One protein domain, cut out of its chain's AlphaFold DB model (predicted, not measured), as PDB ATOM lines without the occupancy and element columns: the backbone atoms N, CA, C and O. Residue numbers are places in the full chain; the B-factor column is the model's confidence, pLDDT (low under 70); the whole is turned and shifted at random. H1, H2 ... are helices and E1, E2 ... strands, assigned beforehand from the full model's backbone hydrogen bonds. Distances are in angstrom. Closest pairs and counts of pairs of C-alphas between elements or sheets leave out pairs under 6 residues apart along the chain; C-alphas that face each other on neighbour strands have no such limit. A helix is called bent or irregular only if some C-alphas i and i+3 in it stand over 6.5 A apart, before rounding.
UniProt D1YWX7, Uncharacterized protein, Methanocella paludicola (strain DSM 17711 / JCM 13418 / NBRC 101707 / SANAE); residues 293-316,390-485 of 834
ATOM      1  N   SER A 293     -44.926  31.606  17.417       32.41
ATOM      2  CA  SER A 293     -46.250  31.741  16.807       32.41
ATOM      3  C   SER A 293     -46.208  31.038  15.463       32.41
ATOM      4  O   SER A 293     -45.638  31.557  14.506       32.41
ATOM      5  N   LEU A 294     -46.766  29.835  15.421       35.47
ATOM      6  CA  LEU A 294     -46.921  29.071  14.197       35.47
ATOM      7  C   LEU A 294     -48.175  29.572  13.471       35.47
ATOM      8  O   LEU A 294     -49.254  29.624  14.060       35.47
ATOM      9  N   GLN A 295     -48.034  29.987  12.215       34.88
ATOM     10  CA  GLN A 295     -49.150  30.469  11.403       34.88
ATOM     11  C   GLN A 295     -49.385  29.473  10.267       34.88
ATOM     12  O   GLN A 295     -48.674  29.484   9.266       34.88
ATOM     13  N   ALA A 296     -50.357  28.583  10.460       34.75
ATOM     14  CA  ALA A 296     -50.766  27.611   9.453       34.75
ATOM     15  C   ALA A 296     -51.748  28.244   8.453       34.75
ATOM     16  O   ALA A 296     -52.575  29.086   8.823       34.75
ATOM     17  N   ALA A 297     -51.618  27.848   7.187       33.97
ATOM     18  CA  ALA A 297     -52.539  28.191   6.117       33.97
ATOM     19  C   ALA A 297     -53.586  27.086   5.913       33.97
ATOM     20  O   ALA A 297     -53.455  25.942   6.352       33.97
ATOM     21  N   SER A 298     -54.685  27.504   5.304       33.72
ATOM     22  CA  SER A 298     -55.904  26.752   5.059       33.72
ATOM     23  C   SER A 298     -55.658  25.647   4.034       33.72
ATOM     24  O   SER A 298     -55.579  25.941   2.849       33.72
ATOM     25  N   PHE A 299     -55.572  24.382   4.451       44.22
ATOM     26  CA  PHE A 299     -55.442  23.266   3.509       44.22
ATOM     27  C   PHE A 299     -56.647  22.338   3.621       44.22
ATOM     28  O   PHE A 299     -56.795  21.624   4.612       44.22
ATOM     29  N   GLU A 300     -57.504  22.328   2.600       45.16
ATOM     30  CA  GLU A 300     -58.305  21.137   2.337       45.16
ATOM     31  C   GLU A 300     -57.413  20.162   1.562       45.16
ATOM     32  O   GLU A 300     -56.964  20.502   0.467       45.16
ATOM     33  N   PRO A 301     -57.098  18.980   2.118       44.78
ATOM     34  CA  PRO A 301     -56.316  17.990   1.401       44.78
ATOM     35  C   PRO A 301     -57.121  17.548   0.180       44.78
ATOM     36  O   PRO A 301     -58.121  16.836   0.296       44.78
ATOM     37  N   SER A 302     -56.706  18.004  -1.001       50.16
ATOM     38  CA  SER A 302     -57.244  17.473  -2.244       50.16
ATOM     39  C   SER A 302     -56.788  16.016  -2.368       50.16
ATOM     40  O   SER A 302     -55.711  15.640  -1.910       50.16
ATOM     41  N   SER A 303     -57.577  15.168  -3.023       54.06
ATOM     42  CA  SER A 303     -57.144  13.805  -3.362       54.06
ATOM     43  C   SER A 303     -56.034  13.768  -4.426       54.06
ATOM     44  O   SER A 303     -55.704  12.692  -4.926       54.06
ATOM     45  N   SER A 304     -55.481  14.924  -4.807       61.66
ATOM     46  CA  SER A 304     -54.476  15.076  -5.850       61.66
ATOM     47  C   SER A 304     -53.158  15.599  -5.276       61.66
ATOM     48  O   SER A 304     -53.141  16.424  -4.370       61.66
ATOM     49  N   LEU A 305     -52.042  15.131  -5.841       58.00
ATOM     50  CA  LEU A 305     -50.685  15.576  -5.493       58.00
ATOM     51  C   LEU A 305     -50.466  17.086  -5.670       58.00
ATOM     52  O   LEU A 305     -49.496  17.603  -5.136       58.00
ATOM     53  N   THR A 306     -51.324  17.771  -6.431       62.59
ATOM     54  CA  THR A 306     -51.084  19.133  -6.919       62.59
ATOM     55  C   THR A 306     -51.550  20.242  -5.981       62.59
ATOM     56  O   THR A 306     -51.243  21.388  -6.255       62.59
ATOM     57  N   ASP A 307     -52.265  19.928  -4.898       63.94
ATOM     58  CA  ASP A 307     -52.743  20.931  -3.937       63.94
ATOM     59  C   ASP A 307     -52.624  20.370  -2.511       63.94
ATOM     60  O   ASP A 307     -53.400  19.478  -2.137       63.94
ATOM     61  N   GLY A 308     -51.677  20.870  -1.700       66.19
ATOM     62  CA  GLY A 308     -51.685  20.540  -0.265       66.19
ATOM     63  C   GLY A 308     -50.422  20.735   0.580       66.19
ATOM     64  O   GLY A 308     -50.381  20.200   1.684       66.19
ATOM     65  N   GLY A 309     -49.410  21.481   0.128       77.75
ATOM     66  CA  GLY A 309     -48.226  21.771   0.950       77.75
ATOM     67  C   GLY A 309     -47.309  20.560   1.152       77.75
ATOM     68  O   GLY A 309     -46.760  20.367   2.237       77.75
ATOM     69  N   TRP A 310     -47.142  19.729   0.122       84.12
ATOM     70  CA  TRP A 310     -46.327  18.512   0.182       84.12
ATOM     71  C   TRP A 310     -45.029  18.676  -0.600       84.12
ATOM     72  O   TRP A 310     -44.979  19.375  -1.609       84.12
ATOM     73  N   ILE A 311     -43.984  17.970  -0.173       87.06
ATOM     74  CA  ILE A 311     -42.748  17.826  -0.942       87.06
ATOM     75  C   ILE A 311     -42.728  16.414  -1.525       87.06
ATOM     76  O   ILE A 311     -42.704  15.435  -0.778       87.06
ATOM     77  N   VAL A 312     -42.711  16.306  -2.850       90.12
ATOM     78  CA  VAL A 312     -42.504  15.042  -3.562       90.12
ATOM     79  C   VAL A 312     -41.049  14.969  -3.980       90.12
ATOM     80  O   VAL A 312     -40.567  15.827  -4.713       90.12
ATOM     81  N   LEU A 313     -40.349  13.951  -3.500       91.44
ATOM     82  CA  LEU A 313     -38.973  13.681  -3.890       91.44
ATOM     83  C   LEU A 313     -38.925  12.931  -5.225       91.44
ATOM     84  O   LEU A 313     -39.754  12.061  -5.487       91.44
ATOM     85  N   GLU A 314     -37.922  13.239  -6.034       92.81
ATOM     86  CA  GLU A 314     -37.694  12.683  -7.363       92.81
ATOM     87  C   GLU A 314     -36.240  12.219  -7.523       92.81
ATOM     88  O   GLU A 314     -35.312  12.751  -6.911       92.81
ATOM     89  N   GLY A 315     -36.037  11.239  -8.405       91.75
ATOM     90  CA  GLY A 315     -34.761  10.546  -8.550       91.75
ATOM     91  C   GLY A 315     -34.643   9.377  -7.571       91.75
ATOM     92  O   GLY A 315     -35.642   8.870  -7.067       91.75
ATOM     93  N   GLY A 316     -33.411   8.929  -7.328       90.06
ATOM     94  CA  GLY A 316     -33.136   7.769  -6.478       90.06
ATOM     95  C   GLY A 316     -33.738   6.456  -6.998       90.06
ATOM     96  O   GLY A 316     -34.293   6.376  -8.094       90.06
ATOM     97  N   ALA A 390     -30.747  14.018  -6.332       90.00
ATOM     98  CA  ALA A 390     -31.988  14.290  -5.624       90.00
ATOM     99  C   ALA A 390     -32.624  15.574  -6.168       90.00
ATOM    100  O   ALA A 390     -32.004  16.640  -6.148       90.00
ATOM    101  N   SER A 391     -33.869  15.487  -6.626       93.38
ATOM    102  CA  SER A 391     -34.719  16.657  -6.855       93.38
ATOM    103  C   SER A 391     -36.004  16.530  -6.055       93.38
ATOM    104  O   SER A 391     -36.335  15.471  -5.526       93.38
ATOM    105  N   ALA A 392     -36.713  17.636  -5.901       92.81
ATOM    106  CA  ALA A 392     -38.002  17.637  -5.247       92.81
ATOM    107  C   ALA A 392     -38.932  18.659  -5.892       92.81
ATOM    108  O   ALA A 392     -38.483  19.668  -6.437       92.81
ATOM    109  N   ILE A 393     -40.230  18.418  -5.791       92.88
ATOM    110  CA  ILE A 393     -41.270  19.376  -6.149       92.88
ATOM    111  C   ILE A 393     -42.039  19.693  -4.874       92.88
ATOM    112  O   ILE A 393     -42.559  18.789  -4.219       92.88
ATOM    113  N   PHE A 394     -42.085  20.970  -4.513       92.31
ATOM    114  CA  PHE A 394     -43.026  21.460  -3.520       92.31
ATOM    115  C   PHE A 394     -44.336  21.793  -4.232       92.31
ATOM    116  O   PHE A 394     -44.340  22.640  -5.127       92.31
ATOM    117  N   TYR A 395     -45.411  21.117  -3.832       89.19
ATOM    118  CA  TYR A 395     -46.773  21.396  -4.273       89.19
ATOM    119  C   TYR A 395     -47.453  22.264  -3.224       89.19
ATOM    120  O   TYR A 395     -47.818  21.772  -2.150       89.19
ATOM    121  N   GLY A 396     -47.558  23.559  -3.503       86.12
ATOM    122  CA  GLY A 396     -48.147  24.536  -2.599       86.12
ATOM    123  C   GLY A 396     -49.664  24.590  -2.725       86.12
ATOM    124  O   GLY A 396     -50.335  23.588  -2.967       86.12
ATOM    125  N   THR A 397     -50.213  25.778  -2.497       83.44
ATOM    126  CA  THR A 397     -51.592  26.113  -2.860       83.44
ATOM    127  C   THR A 397     -51.610  27.430  -3.623       83.44
ATOM    128  O   THR A 397     -50.704  28.250  -3.436       83.44
ATOM    129  N   PRO A 398     -52.668  27.728  -4.400       83.50
ATOM    130  CA  PRO A 398     -52.778  29.004  -5.110       83.50
ATOM    131  C   PRO A 398     -52.640  30.243  -4.203       83.50
ATOM    132  O   PRO A 398     -52.253  31.314  -4.660       83.50
ATOM    133  N   GLU A 399     -52.922  30.105  -2.904       82.69
ATOM    134  CA  GLU A 399     -52.768  31.150  -1.882       82.69
ATOM    135  C   GLU A 399     -51.302  31.423  -1.512       82.69
ATOM    136  O   GLU A 399     -50.973  32.529  -1.086       82.69
ATOM    137  N   MET A 400     -50.427  30.429  -1.690       82.88
ATOM    138  CA  MET A 400     -48.967  30.566  -1.638       82.88
ATOM    139  C   MET A 400     -48.378  31.053  -2.965       82.88
ATOM    140  O   MET A 400     -47.175  31.306  -3.055       82.88
ATOM    141  N   GLY A 401     -49.196  31.136  -4.015       83.75
ATOM    142  CA  GLY A 401     -48.779  31.593  -5.330       83.75
ATOM    143  C   GLY A 401     -48.468  33.091  -5.383       83.75
ATOM    144  O   GLY A 401     -48.616  33.843  -4.421       83.75
ATOM    145  N   GLY A 402     -48.040  33.550  -6.558       83.94
ATOM    146  CA  GLY A 402     -47.823  34.979  -6.815       83.94
ATOM    147  C   GLY A 402     -46.421  35.484  -6.467       83.94
ATOM    148  O   GLY A 402     -46.249  36.678  -6.215       83.94
ATOM    149  N   GLY A 403     -45.419  34.600  -6.494       84.81
ATOM    150  CA  GLY A 403     -44.018  34.960  -6.273       84.81
ATOM    151  C   GLY A 403     -43.651  35.119  -4.800       84.81
ATOM    152  O   GLY A 403     -42.743  35.887  -4.475       84.81
ATOM    153  N   GLN A 404     -44.360  34.426  -3.905       87.50
ATOM    154  CA  GLN A 404     -43.974  34.356  -2.501       87.50
ATOM    155  C   GLN A 404     -42.613  33.658  -2.384       87.50
ATOM    156  O   GLN A 404     -42.360  32.668  -3.066       87.50
ATOM    157  N   GLN A 405     -41.735  34.184  -1.528       91.19
ATOM    158  CA  GLN A 405     -40.434  33.576  -1.254       91.19
ATOM    159  C   GLN A 405     -40.523  32.620  -0.069       91.19
ATOM    160  O   GLN A 405     -41.020  32.990   0.996       91.19
ATOM    161  N   PHE A 406     -39.996  31.417  -0.264       91.81
ATOM    162  CA  PHE A 406     -39.798  30.408   0.765       91.81
ATOM    163  C   PHE A 406     -38.312  30.136   0.925       91.81
ATOM    164  O   PHE A 406     -37.558  30.151  -0.048       91.81
ATOM    165  N   HIS A 407     -37.910  29.858   2.157       92.44
ATOM    166  CA  HIS A 407     -36.549  29.471   2.471       92.44
ATOM    167  C   HIS A 407     -36.481  27.951   2.550       92.44
ATOM    168  O   HIS A 407     -37.114  27.329   3.405       92.44
ATOM    169  N   VAL A 408     -35.749  27.345   1.626       92.44
ATOM    170  CA  VAL A 408     -35.587  25.897   1.554       92.44
ATOM    171  C   VAL A 408     -34.263  25.528   2.189       92.44
ATOM    172  O   VAL A 408     -33.230  26.066   1.795       92.44
ATOM    173  N   VAL A 409     -34.287  24.605   3.146       91.44
ATOM    174  CA  VAL A 409     -33.109  24.213   3.924       91.44
ATOM    175  C   VAL A 409     -32.892  22.711   3.818       91.44
ATOM    176  O   VAL A 409     -33.795  21.922   4.096       91.44
ATOM    177  N   LEU A 410     -31.675  22.309   3.453       92.19
ATOM    178  CA  LEU A 410     -31.231  20.919   3.504       92.19
ATOM    179  C   LEU A 410     -30.395  20.698   4.766       92.19
ATOM    180  O   LEU A 410     -29.319  21.280   4.932       92.19
ATOM    181  N   VAL A 411     -30.870  19.828   5.655       89.44
ATOM    182  CA  VAL A 411     -30.254  19.618   6.972       89.44
ATOM    183  C   VAL A 411     -29.919  18.147   7.173       89.44
ATOM    184  O   VAL A 411     -30.729  17.279   6.871       89.44
ATOM    185  N   ASN A 412     -28.740  17.847   7.725       87.12
ATOM    186  CA  ASN A 412     -28.460  16.508   8.249       87.12
ATOM    187  C   ASN A 412     -29.268  16.301   9.537       87.12
ATOM    188  O   ASN A 412     -29.149  17.108  10.462       87.12
ATOM    189  N   THR A 413     -30.052  15.230   9.639       80.56
ATOM    190  CA  THR A 413     -30.944  15.042  10.794       80.56
ATOM    191  C   THR A 413     -30.196  14.881  12.116       80.56
ATOM    192  O   THR A 413     -30.753  15.209  13.163       80.56
ATOM    193  N   SER A 414     -28.920  14.471  12.100       75.56
ATOM    194  CA  SER A 414     -28.106  14.431  13.321       75.56
ATOM    195  C   SER A 414     -27.877  15.821  13.919       75.56
ATOM    196  O   SER A 414     -27.749  15.951  15.134       75.56
ATOM    197  N   LYS A 415     -27.894  16.876  13.093       77.25
ATOM    198  CA  LYS A 415     -27.797  18.266  13.555       77.25
ATOM    199  C   LYS A 415     -29.119  18.776  14.127       77.25
ATOM    200  O   LYS A 415     -29.092  19.508  15.115       77.25
ATOM    201  N   LEU A 416     -30.259  18.348  13.568       70.50
ATOM    202  CA  LEU A 416     -31.593  18.728  14.056       70.50
ATOM    203  C   LEU A 416     -31.807  18.309  15.512       70.50
ATOM    204  O   LEU A 416     -32.350  19.081  16.292       70.50
ATOM    205  N   ALA A 417     -31.320  17.128  15.900       65.31
ATOM    206  CA  ALA A 417     -31.454  16.630  17.268       65.31
ATOM    207  C   ALA A 417     -30.737  17.502  18.319       65.31
ATOM    208  O   ALA A 417     -31.083  17.453  19.497       65.31
ATOM    209  N   SER A 418     -29.739  18.288  17.906       69.19
ATOM    210  CA  SER A 418     -28.975  19.177  18.789       69.19
ATOM    211  C   SER A 418     -29.406  20.645  18.734       69.19
ATOM    212  O   SER A 418     -28.945  21.437  19.556       69.19
ATOM    213  N   ALA A 419     -30.262  21.018  17.779       66.12
ATOM    214  CA  ALA A 419     -30.686  22.400  17.590       66.12
ATOM    215  C   ALA A 419     -31.737  22.784  18.642       66.12
ATOM    216  O   ALA A 419     -32.764  22.120  18.778       66.12
ATOM    217  N   ALA A 420     -31.495  23.868  19.386       65.56
ATOM    218  CA  ALA A 420     -32.465  24.392  20.350       65.56
ATOM    219  C   ALA A 420     -33.558  25.239  19.669       65.56
ATOM    220  O   ALA A 420     -34.625  25.452  20.245       65.56
ATOM    221  N   SER A 421     -33.305  25.716  18.446       69.00
ATOM    222  CA  SER A 421     -34.225  26.503  17.626       69.00
ATOM    223  C   SER A 421     -33.947  26.325  16.124       69.00
ATOM    224  O   SER A 421     -32.834  25.977  15.733       69.00
ATOM    225  N   LEU A 422     -34.933  26.619  15.260       64.38
ATOM    226  CA  LEU A 422     -34.732  26.650  13.797       64.38
ATOM    227  C   LEU A 422     -33.687  27.700  13.377       64.38
ATOM    228  O   LEU A 422     -33.013  27.520  12.370       64.38
ATOM    229  N   SER A 423     -33.518  28.770  14.161       66.81
ATOM    230  CA  SER A 423     -32.446  29.752  13.961       66.81
ATOM    231  C   SER A 423     -31.051  29.213  14.285       66.81
ATOM    232  O   SER A 423     -30.076  29.775  13.806       66.81
ATOM    233  N   ASP A 424     -30.936  28.119  15.047       67.12
ATOM    234  CA  ASP A 424     -29.653  27.444  15.292       67.12
ATOM    235  C   ASP A 424     -29.268  26.496  14.142       67.12
ATOM    236  O   ASP A 424     -28.195  25.892  14.163       67.12
ATOM    237  N   ILE A 425     -30.111  26.384  13.105       67.44
ATOM    238  CA  ILE A 425     -29.809  25.668  11.855       67.44
ATOM    239  C   ILE A 425     -28.904  26.530  10.941       67.44
ATOM    240  O   ILE A 425     -28.824  26.313   9.740       67.44
ATOM    241  N   ASP A 426     -28.130  27.466  11.498       60.75
ATOM    242  CA  ASP A 426     -27.043  28.164  10.782       60.75
ATOM    243  C   ASP A 426     -25.984  27.183  10.220       60.75
ATOM    244  O   ASP A 426     -25.207  27.521   9.330       60.75
ATOM    245  N   ASP A 427     -25.989  25.936  10.703       63.75
ATOM    246  CA  ASP A 427     -25.177  24.815  10.225       63.75
ATOM    247  C   ASP A 427     -25.882  23.952   9.148       63.75
ATOM    248  O   ASP A 427     -25.515  22.779   8.951       63.75
ATOM    249  N   ALA A 428     -26.893  24.494   8.459       73.44
ATOM    250  CA  ALA A 428     -27.494  23.875   7.279       73.44
ATOM    251  C   ALA A 428     -26.411  23.410   6.293       73.44
ATOM    252  O   ALA A 428     -25.352  24.025   6.153       73.44
ATOM    253  N   ILE A 429     -26.656  22.289   5.615       79.69
ATOM    254  CA  ILE A 429     -25.747  21.842   4.551       79.69
ATOM    255  C   ILE A 429     -25.848  22.808   3.379       79.69
ATOM    256  O   ILE A 429     -24.840  23.149   2.764       79.69
ATOM    257  N   ASP A 430     -27.077  23.221   3.087       85.00
ATOM    258  CA  ASP A 430     -27.396  24.124   2.002       85.00
ATOM    259  C   ASP A 430     -28.719  24.834   2.278       85.00
ATOM    260  O   ASP A 430     -29.588  24.292   2.973       85.00
ATOM    261  N   GLN A 431     -28.874  26.025   1.711       90.62
ATOM    262  CA  GLN A 431     -30.109  26.792   1.811       90.62
ATOM    263  C   GLN A 431     -30.303  27.710   0.607       90.62
ATOM    264  O   GLN A 431     -29.339  28.260   0.067       90.62
ATOM    265  N   ALA A 432     -31.555  27.916   0.211       92.38
ATOM    266  CA  ALA A 432     -31.903  28.786  -0.902       92.38
ATOM    267  C   ALA A 432     -33.261  29.454  -0.699       92.38
ATOM    268  O   ALA A 432     -34.205  28.830  -0.219       92.38
ATOM    269  N   ASP A 433     -33.368  30.704  -1.145       91.94
ATOM    270  CA  ASP A 433     -34.649  31.392  -1.270       91.94
ATOM    271  C   ASP A 433     -35.250  31.077  -2.642       91.94
ATOM    272  O   ASP A 433     -34.675  31.415  -3.682       91.94
ATOM    273  N   ILE A 434     -36.410  30.423  -2.653       92.62
ATOM    274  CA  ILE A 434     -37.106  30.010  -3.873       92.62
ATOM    275  C   ILE A 434     -38.464  30.705  -3.928       92.62
ATOM    276  O   ILE A 434     -39.173  30.799  -2.931       92.62
ATOM    277  N   SER A 435     -38.808  31.244  -5.099       92.31
ATOM    278  CA  SER A 435     -40.112  31.875  -5.324       92.31
ATOM    279  C   SER A 435     -41.105  30.868  -5.898       92.31
ATOM    280  O   SER A 435     -40.744  30.123  -6.810       92.31
ATOM    281  N   THR A 436     -42.341  30.882  -5.403       91.44
ATOM    282  CA  THR A 436     -43.448  30.089  -5.957       91.44
ATOM    283  C   THR A 436     -43.899  30.596  -7.321       91.44
ATOM    284  O   THR A 436     -43.776  31.785  -7.646       91.44
ATOM    285  N   ASP A 437     -44.470  29.698  -8.119       90.88
ATOM    286  CA  ASP A 437     -45.209  30.059  -9.323       90.88
ATOM    287  C   ASP A 437     -46.627  30.594  -9.004       90.88
ATOM    288  O   ASP A 437     -46.924  31.039  -7.893       90.88
ATOM    289  N   ALA A 438     -47.512  30.651 -10.003       89.44
ATOM    290  CA  ALA A 438     -48.884  31.123  -9.803       89.44
ATOM    291  C   ALA A 438     -49.770  30.125  -9.032       89.44
ATOM    292  O   ALA A 438     -50.775  30.545  -8.462       89.44
ATOM    293  N   SER A 439     -49.403  28.844  -9.022       87.94
ATOM    294  CA  SER A 439     -50.096  27.767  -8.312       87.94
ATOM    295  C   SER A 439     -49.577  27.578  -6.886       87.94
ATOM    296  O   SER A 439     -50.213  26.879  -6.111       87.94
ATOM    297  N   GLY A 440     -48.465  28.225  -6.526       87.62
ATOM    298  CA  GLY A 440     -47.810  28.019  -5.234       87.62
ATOM    299  C   GLY A 440     -46.712  26.960  -5.272       87.62
ATOM    300  O   GLY A 440     -46.158  26.642  -4.222       87.62
ATOM    301  N   ASP A 441     -46.364  26.453  -6.452       93.06
ATOM    302  CA  ASP A 441     -45.435  25.338  -6.614       93.06
ATOM    303  C   ASP A 441     -44.021  25.838  -6.916       93.06
ATOM    304  O   ASP A 441     -43.819  26.936  -7.453       93.06
ATOM    305  N   PHE A 442     -43.014  25.022  -6.598       93.69
ATOM    306  CA  PHE A 442     -41.656  25.217  -7.104       93.69
ATOM    307  C   PHE A 442     -40.842  23.922  -7.122       93.69
ATOM    308  O   PHE A 442     -41.040  23.009  -6.321       93.69
ATOM    309  N   GLN A 443     -39.870  23.870  -8.033       94.81
ATOM    310  CA  GLN A 443     -38.921  22.768  -8.128       94.81
ATOM    311  C   GLN A 443     -37.643  23.079  -7.341       94.81
ATOM    312  O   GLN A 443     -37.052  24.156  -7.458       94.81
ATOM    313  N   ILE A 444     -37.192  22.102  -6.568       93.88
ATOM    314  CA  ILE A 444     -35.949  22.116  -5.811       93.88
ATOM    315  C   ILE A 444     -34.990  21.167  -6.533       93.88
ATOM    316  O   ILE A 444     -35.227  19.965  -6.626       93.88
ATOM    317  N   THR A 445     -33.914  21.715  -7.086       94.25
ATOM    318  CA  THR A 445     -32.892  20.954  -7.822       94.25
ATOM    319  C   THR A 445     -31.512  21.315  -7.296       94.25
ATOM    320  O   THR A 445     -31.375  22.258  -6.512       94.25
ATOM    321  N   SER A 446     -30.468  20.645  -7.779       90.38
ATOM    322  CA  SER A 446     -29.088  21.024  -7.473       90.38
ATOM    323  C   SER A 446     -28.674  22.401  -8.001       90.38
ATOM    324  O   SER A 446     -27.697  22.975  -7.528       90.38
ATOM    325  N   ALA A 447     -29.435  22.992  -8.929       91.00
ATOM    326  CA  ALA A 447     -29.246  24.393  -9.299       91.00
ATOM    327  C   ALA A 447     -29.666  25.351  -8.168       91.00
ATOM    328  O   ALA A 447     -29.081  26.426  -8.038       91.00
ATOM    329  N   SER A 448     -30.660  24.956  -7.365       90.38
ATOM    330  CA  SER A 448     -31.143  25.717  -6.208       90.38
ATOM    331  C   SER A 448     -30.346  25.380  -4.947       90.38
ATOM    332  O   SER A 448     -29.960  26.287  -4.221       90.38
ATOM    333  N   LEU A 449     -30.077  24.094  -4.706       90.81
ATOM    334  CA  LEU A 449     -29.315  23.584  -3.561       90.81
ATOM    335  C   LEU A 449     -28.167  22.692  -4.064       90.81
ATOM    336  O   LEU A 449     -28.364  21.480  -4.196       90.81
ATOM    337  N   PRO A 450     -26.984  23.255  -4.374       89.25
ATOM    338  CA  PRO A 450     -25.837  22.521  -4.918       89.25
ATOM    339  C   PRO A 450     -25.488  21.201  -4.225       89.25
ATOM    340  O   PRO A 450     -25.017  20.284  -4.893       89.25
ATOM    341  N   HIS A 451     -25.721  21.076  -2.916       89.75
ATOM    342  CA  HIS A 451     -25.408  19.857  -2.164       89.75
ATOM    343  C   HIS A 451     -26.455  18.744  -2.277       89.75
ATOM    344  O   HIS A 451     -26.196  17.652  -1.774       89.75
ATOM    345  N   LEU A 452     -27.609  18.976  -2.920       87.12
ATOM    346  CA  LEU A 452     -28.528  17.884  -3.274       87.12
ATOM    347  C   LEU A 452     -27.848  16.864  -4.196       87.12
ATOM    348  O   LEU A 452     -28.113  15.665  -4.094       87.12
ATOM    349  N   ASP A 453     -26.913  17.328  -5.027       85.94
ATOM    350  CA  ASP A 453     -26.031  16.459  -5.793       85.94
ATOM    351  C   ASP A 453     -24.814  16.072  -4.955       85.94
ATOM    352  O   ASP A 453     -24.078  16.909  -4.432       85.94
ATOM    353  N   GLY A 454     -24.564  14.766  -4.852       86.19
ATOM    354  CA  GLY A 454     -23.403  14.255  -4.127       86.19
ATOM    355  C   GLY A 454     -23.575  14.217  -2.608       86.19
ATOM    356  O   GLY A 454     -22.568  14.206  -1.889       86.19
ATOM    357  N   LEU A 455     -24.822  14.146  -2.121       90.06
ATOM    358  CA  LEU A 455     -25.093  13.827  -0.723       90.06
ATOM    359  C   LEU A 455     -24.309  12.584  -0.292       90.06
ATOM    360  O   LEU A 455     -24.210  11.589  -1.014       90.06
ATOM    361  N   LYS A 456     -23.735  12.666   0.908       91.31
ATOM    362  CA  LYS A 456     -23.006  11.563   1.539       91.31
ATOM    363  C   LYS A 456     -23.961  10.615   2.238       91.31
ATOM    364  O   LYS A 456     -25.062  11.028   2.590       91.31
ATOM    365  N   GLU A 457     -23.532   9.378   2.472       90.94
ATOM    366  CA  GLU A 457     -24.307   8.427   3.273       90.94
ATOM    367  C   GLU A 457     -24.792   9.074   4.583       90.94
ATOM    368  O   GLU A 457     -24.004   9.584   5.394       90.94
ATOM    369  N   GLY A 458     -26.101   9.045   4.802       87.25
ATOM    370  CA  GLY A 458     -26.717   9.669   5.955       87.25
ATOM    371  C   GLY A 458     -28.199   9.929   5.770       87.25
ATOM    372  O   GLY A 458     -28.828   9.538   4.788       87.25
ATOM    373  N   TYR A 459     -28.740  10.619   6.761       86.88
ATOM    374  CA  TYR A 459     -30.137  10.982   6.812       86.88
ATOM    375  C   TYR A 459     -30.251  12.497   6.793       86.88
ATOM    376  O   TYR A 459     -29.565  13.200   7.543       86.88
ATOM    377  N   TYR A 460     -31.121  12.991   5.929       89.19
ATOM    378  CA  TYR A 460     -31.326  14.410   5.723       89.19
ATOM    379  C   TYR A 460     -32.812  14.736   5.803       89.19
ATOM    380  O   TYR A 460     -33.667  13.857   5.706       89.19
ATOM    381  N   ALA A 461     -33.115  16.007   5.998       88.75
ATOM    382  CA  ALA A 461     -34.451  16.552   5.866       88.75
ATOM    383  C   ALA A 461     -34.383  17.772   4.951       88.75
ATOM    384  O   ALA A 461     -33.501  18.623   5.107       88.75
ATOM    385  N   LEU A 462     -35.307  17.832   4.001       90.31
ATOM    386  CA  LEU A 462     -35.567  19.007   3.188       90.31
ATOM    387  C   LEU A 462     -36.726  19.763   3.825       90.31
ATOM    388  O   LEU A 462     -37.830  19.227   3.920       90.31
ATOM    389  N   LEU A 463     -36.456  20.972   4.297       91.00
ATOM    390  CA  LEU A 463     -37.407  21.831   4.992       91.00
ATOM    391  C   LEU A 463     -37.804  22.978   4.069       91.00
ATOM    392  O   LEU A 463     -36.937  23.594   3.454       91.00
ATOM    393  N   VAL A 464     -39.093  23.295   4.007       90.62
ATOM    394  CA  VAL A 464     -39.606  24.517   3.377       90.62
ATOM    395  C   VAL A 464     -40.121  25.416   4.491       90.62
ATOM    396  O   VAL A 464     -41.041  25.038   5.217       90.62
ATOM    397  N   LEU A 465     -39.501  26.582   4.652       90.75
ATOM    398  CA  LEU A 465     -39.789  27.546   5.708       90.75
ATOM    399  C   LEU A 465     -40.384  28.830   5.123       90.75
ATOM    400  O   LEU A 465     -39.959  29.317   4.074       90.75
ATOM    401  N   ASP A 466     -41.332  29.417   5.840       89.12
ATOM    402  CA  ASP A 466     -41.943  30.703   5.523       89.12
ATOM    403  C   ASP A 466     -41.467  31.786   6.504       89.12
ATOM    404  O   ASP A 466     -41.686  31.692   7.714       89.12
ATOM    405  N   TYR A 467     -40.820  32.824   5.968       81.25
ATOM    406  CA  TYR A 467     -40.236  33.944   6.719       81.25
ATOM    407  C   TYR A 467     -41.106  35.210   6.722       81.25
ATOM    408  O   TYR A 467     -40.628  36.289   7.086       81.25
ATOM    409  N   ARG A 468     -42.395  35.130   6.357       77.56
ATOM    410  CA  ARG A 468     -43.310  36.291   6.425       77.56
ATOM    411  C   ARG A 468     -43.356  36.949   7.811       77.56
ATOM    412  O   ARG A 468     -43.659  38.140   7.903       77.56
ATOM    413  N   MET A 469     -43.002  36.221   8.873       68.81
ATOM    414  CA  MET A 469     -42.729  36.794  10.188       68.81
ATOM    415  C   MET A 469     -41.223  37.029  10.380       68.81
ATOM    416  O   MET A 469     -40.472  36.061  10.503       68.81
ATOM    417  N   PRO A 470     -40.759  38.293  10.476       62.41
ATOM    418  CA  PRO A 470     -39.336  38.647  10.420       62.41
ATOM    419  C   PRO A 470     -38.453  38.067  11.539       62.41
ATOM    420  O   PRO A 470     -37.243  38.246  11.484       62.41
ATOM    421  N   ASN A 471     -39.025  37.377  12.533       73.31
ATOM    422  CA  ASN A 471     -38.295  36.794  13.662       73.31
ATOM    423  C   ASN A 471     -38.662  35.325  13.961       73.31
ATOM    424  O   ASN A 471     -38.165  34.780  14.945       73.31
ATOM    425  N   THR A 472     -39.534  34.689  13.170       77.56
ATOM    426  CA  THR A 472     -40.045  33.347  13.497       77.56
ATOM    427  C   THR A 472     -40.348  32.569  12.213       77.56
ATOM    428  O   THR A 472     -41.474  32.647  11.715       77.56
ATOM    429  N   PRO A 473     -39.363  31.853  11.634       78.25
ATOM    430  CA  PRO A 473     -39.632  31.007  10.477       78.25
ATOM    431  C   PRO A 473     -40.680  29.950  10.832       78.25
ATOM    432  O   PRO A 473     -40.570  29.277  11.859       78.25
ATOM    433  N   CYS A 474     -41.695  29.812   9.984       80.44
ATOM    434  CA  CYS A 474     -42.718  28.778  10.117       80.44
ATOM    435  C   CYS A 474     -42.365  27.602   9.203       80.44
ATOM    436  O   CYS A 474     -42.138  27.803   8.012       80.44
ATOM    437  N   LEU A 475     -42.324  26.380   9.738       81.94
ATOM    438  CA  LEU A 475     -42.172  25.176   8.921       81.94
ATOM    439  C   LEU A 475     -43.462  24.937   8.129       81.94
ATOM    440  O   LEU A 475     -44.526  24.776   8.719       81.94
ATOM    441  N   VAL A 476     -43.358  24.922   6.802       84.44
ATOM    442  CA  VAL A 476     -44.484  24.702   5.882       84.44
ATOM    443  C   VAL A 476     -44.567  23.233   5.501       84.44
ATOM    444  O   VAL A 476     -45.629  22.628   5.584       84.44
ATOM    445  N   ALA A 477     -43.433  22.656   5.105       84.44
ATOM    446  CA  ALA A 477     -43.344  21.262   4.702       84.44
ATOM    447  C   ALA A 477     -41.965  20.682   5.010       84.44
ATOM    448  O   ALA A 477     -40.964  21.402   5.078       84.44
ATOM    449  N   MET A 478     -41.920  19.362   5.165       84.12
ATOM    450  CA  MET A 478     -40.694  18.604   5.362       84.12
ATOM    451  C   MET A 478     -40.759  17.297   4.575       84.12
ATOM    452  O   MET A 478     -41.768  16.597   4.628       84.12
ATOM    453  N   ALA A 479     -39.664  16.940   3.905       85.81
ATOM    454  CA  ALA A 479     -39.454  15.601   3.365       85.81
ATOM    455  C   ALA A 479     -38.152  15.016   3.925       85.81
ATOM    456  O   ALA A 479     -37.098  15.644   3.784       85.81
ATOM    457  N   PRO A 480     -38.179  13.823   4.546       85.69
ATOM    458  CA  PRO A 480     -36.945  13.115   4.857       85.69
ATOM    459  C   PRO A 480     -36.250  12.737   3.548       85.69
ATOM    460  O   PRO A 480     -36.930  12.486   2.561       85.69
ATOM    461  N   ILE A 481     -34.924  12.659   3.533       85.88
ATOM    462  CA  ILE A 481     -34.116  12.135   2.425       85.88
ATOM    463  C   ILE A 481     -33.165  11.096   3.017       85.88
ATOM    464  O   ILE A 481     -32.404  11.383   3.946       85.88
ATOM    465  N   VAL A 482     -33.188   9.887   2.463       86.94
ATOM    466  CA  VAL A 482     -32.327   8.781   2.890       86.94
ATOM    467  C   VAL A 482     -31.276   8.537   1.824       86.94
ATOM    468  O   VAL A 482     -31.613   8.284   0.667       86.94
ATOM    469  N   VAL A 483     -30.006   8.600   2.219       88.75
ATOM    470  CA  VAL A 483     -28.872   8.363   1.324       88.75
ATOM    471  C   VAL A 483     -28.075   7.188   1.860       88.75
ATOM    472  O   VAL A 483     -27.440   7.289   2.913       88.75
ATOM    473  N   THR A 484     -28.105   6.069   1.147       90.25
ATOM    474  CA  THR A 484     -27.310   4.887   1.471       90.25
ATOM    475  C   THR A 484     -25.930   4.973   0.836       90.25
ATOM    476  O   THR A 484     -25.673   5.742  -0.096       90.25
ATOM    477  N   LYS A 485     -25.004   4.170   1.356       90.44
ATOM    478  CA  LYS A 485     -23.653   4.085   0.805       90.44
ATOM    479  C   LYS A 485     -23.626   3.325  -0.516       90.44
ATOM    480  O   LYS A 485     -22.823   3.619  -1.399       90.44
TER     481      LYS A 485
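AT A GLANCE: This is residues 293 to 316 and 390 to 485 of the 834 residues of an uncharacterized protein of Methanocella paludicola (strain DSM 17711 / JCM 13418 / NBRC 101707 / SANAE) (UniProt D1YWX7). Two sheets stand face to face as a sandwich: a strongly twisted sheet of four long strands, E4 E3 E6 E7, and a smaller sheet of three short strands, E1 E2 E5. Two short helices, H1 and H2, sit on the large sheet's face turned away from the small one, beside its strands. The printed part has 120 residues, with elements in the order E1 E2 E3 H1 H2 E4 E5 E6 E7; both sheets are antiparallel throughout. The class is mostly strand, though under half of the residues, 57 of 120, are in named elements. The whole is compact, with a radius of gyration of the C-alphas of 14.0 A and spans of 38 by 33 by 24 A.

IN THESE COORDINATES: In the large sheet, E4 is residues 430 to 435, 16.6 A long; E3 is residues 405 to 412, 22.9 A; E6 is residues 458 to 466, 26.0 A. E7, residues 474 to 484, is 29.7 A long, bends by 57 degrees at residue 477, and ends with C-alpha 484 at (-27.310, 4.887, 1.471). In the small sheet, E1 is residues 310 to 314, from C-alpha 310 at (-46.327, 18.512, 0.182); E2 is residues 391 to 395 and E5 residues 442 to 444. H1 is residues 413 to 416 and H2 residues 422 to 427; H2 is irregular, with C-alphas 424 and 427 7.3 A apart.

HOW THE PARTS SIT: E3 is an inner strand; N 408 and O 432 of E4 are 2.8 A apart, and N 409 and O 463 of E6 2.9 A. E6 and E7 form a hairpin, with N 462 and O 479 2.8 A apart. The best planes of the two sheets are 11 degrees apart, and their strands stand at 30 degrees. The closest C-alphas of E1 and E7 are those of Ile 311 and Ala 479, 5.9 A apart. In the small sheet N 312 of E1 and O 393 of E2 are within hydrogen-bond range at 2.8 A, and so are N 444 of E5 and O 392 of E2 at 2.8 A. H1 and H2 are on the same face of the large sheet, at heights of 6.2 A and 8.6 A, over none of its strands, H2 only just, with 2 of its C-alphas falling on E3. They only just touch, with 3 pairs of C-alphas within 8 A, the closest being Leu 416 and Ile 425 at 7.5 A. H1 is too short for an O i to N i+4 pair; H2 has 0 of 2 within hydrogen-bond range, and 1 of 3 O i to N i+3 pairs.

THE WHOLE: The C-alphas of Gly 402 and Lys 485, the two farthest apart, are 40.0 A from each other. Residues 317 to 389 are cut out, and C-alphas 316 and 390 are 6.7 A apart. The link E5 to E6, 13 residues, is long. The mean pLDDT of the printed part is 79.7; residues 293 to 308, 417 to 427 and 469 to 470 are under 70.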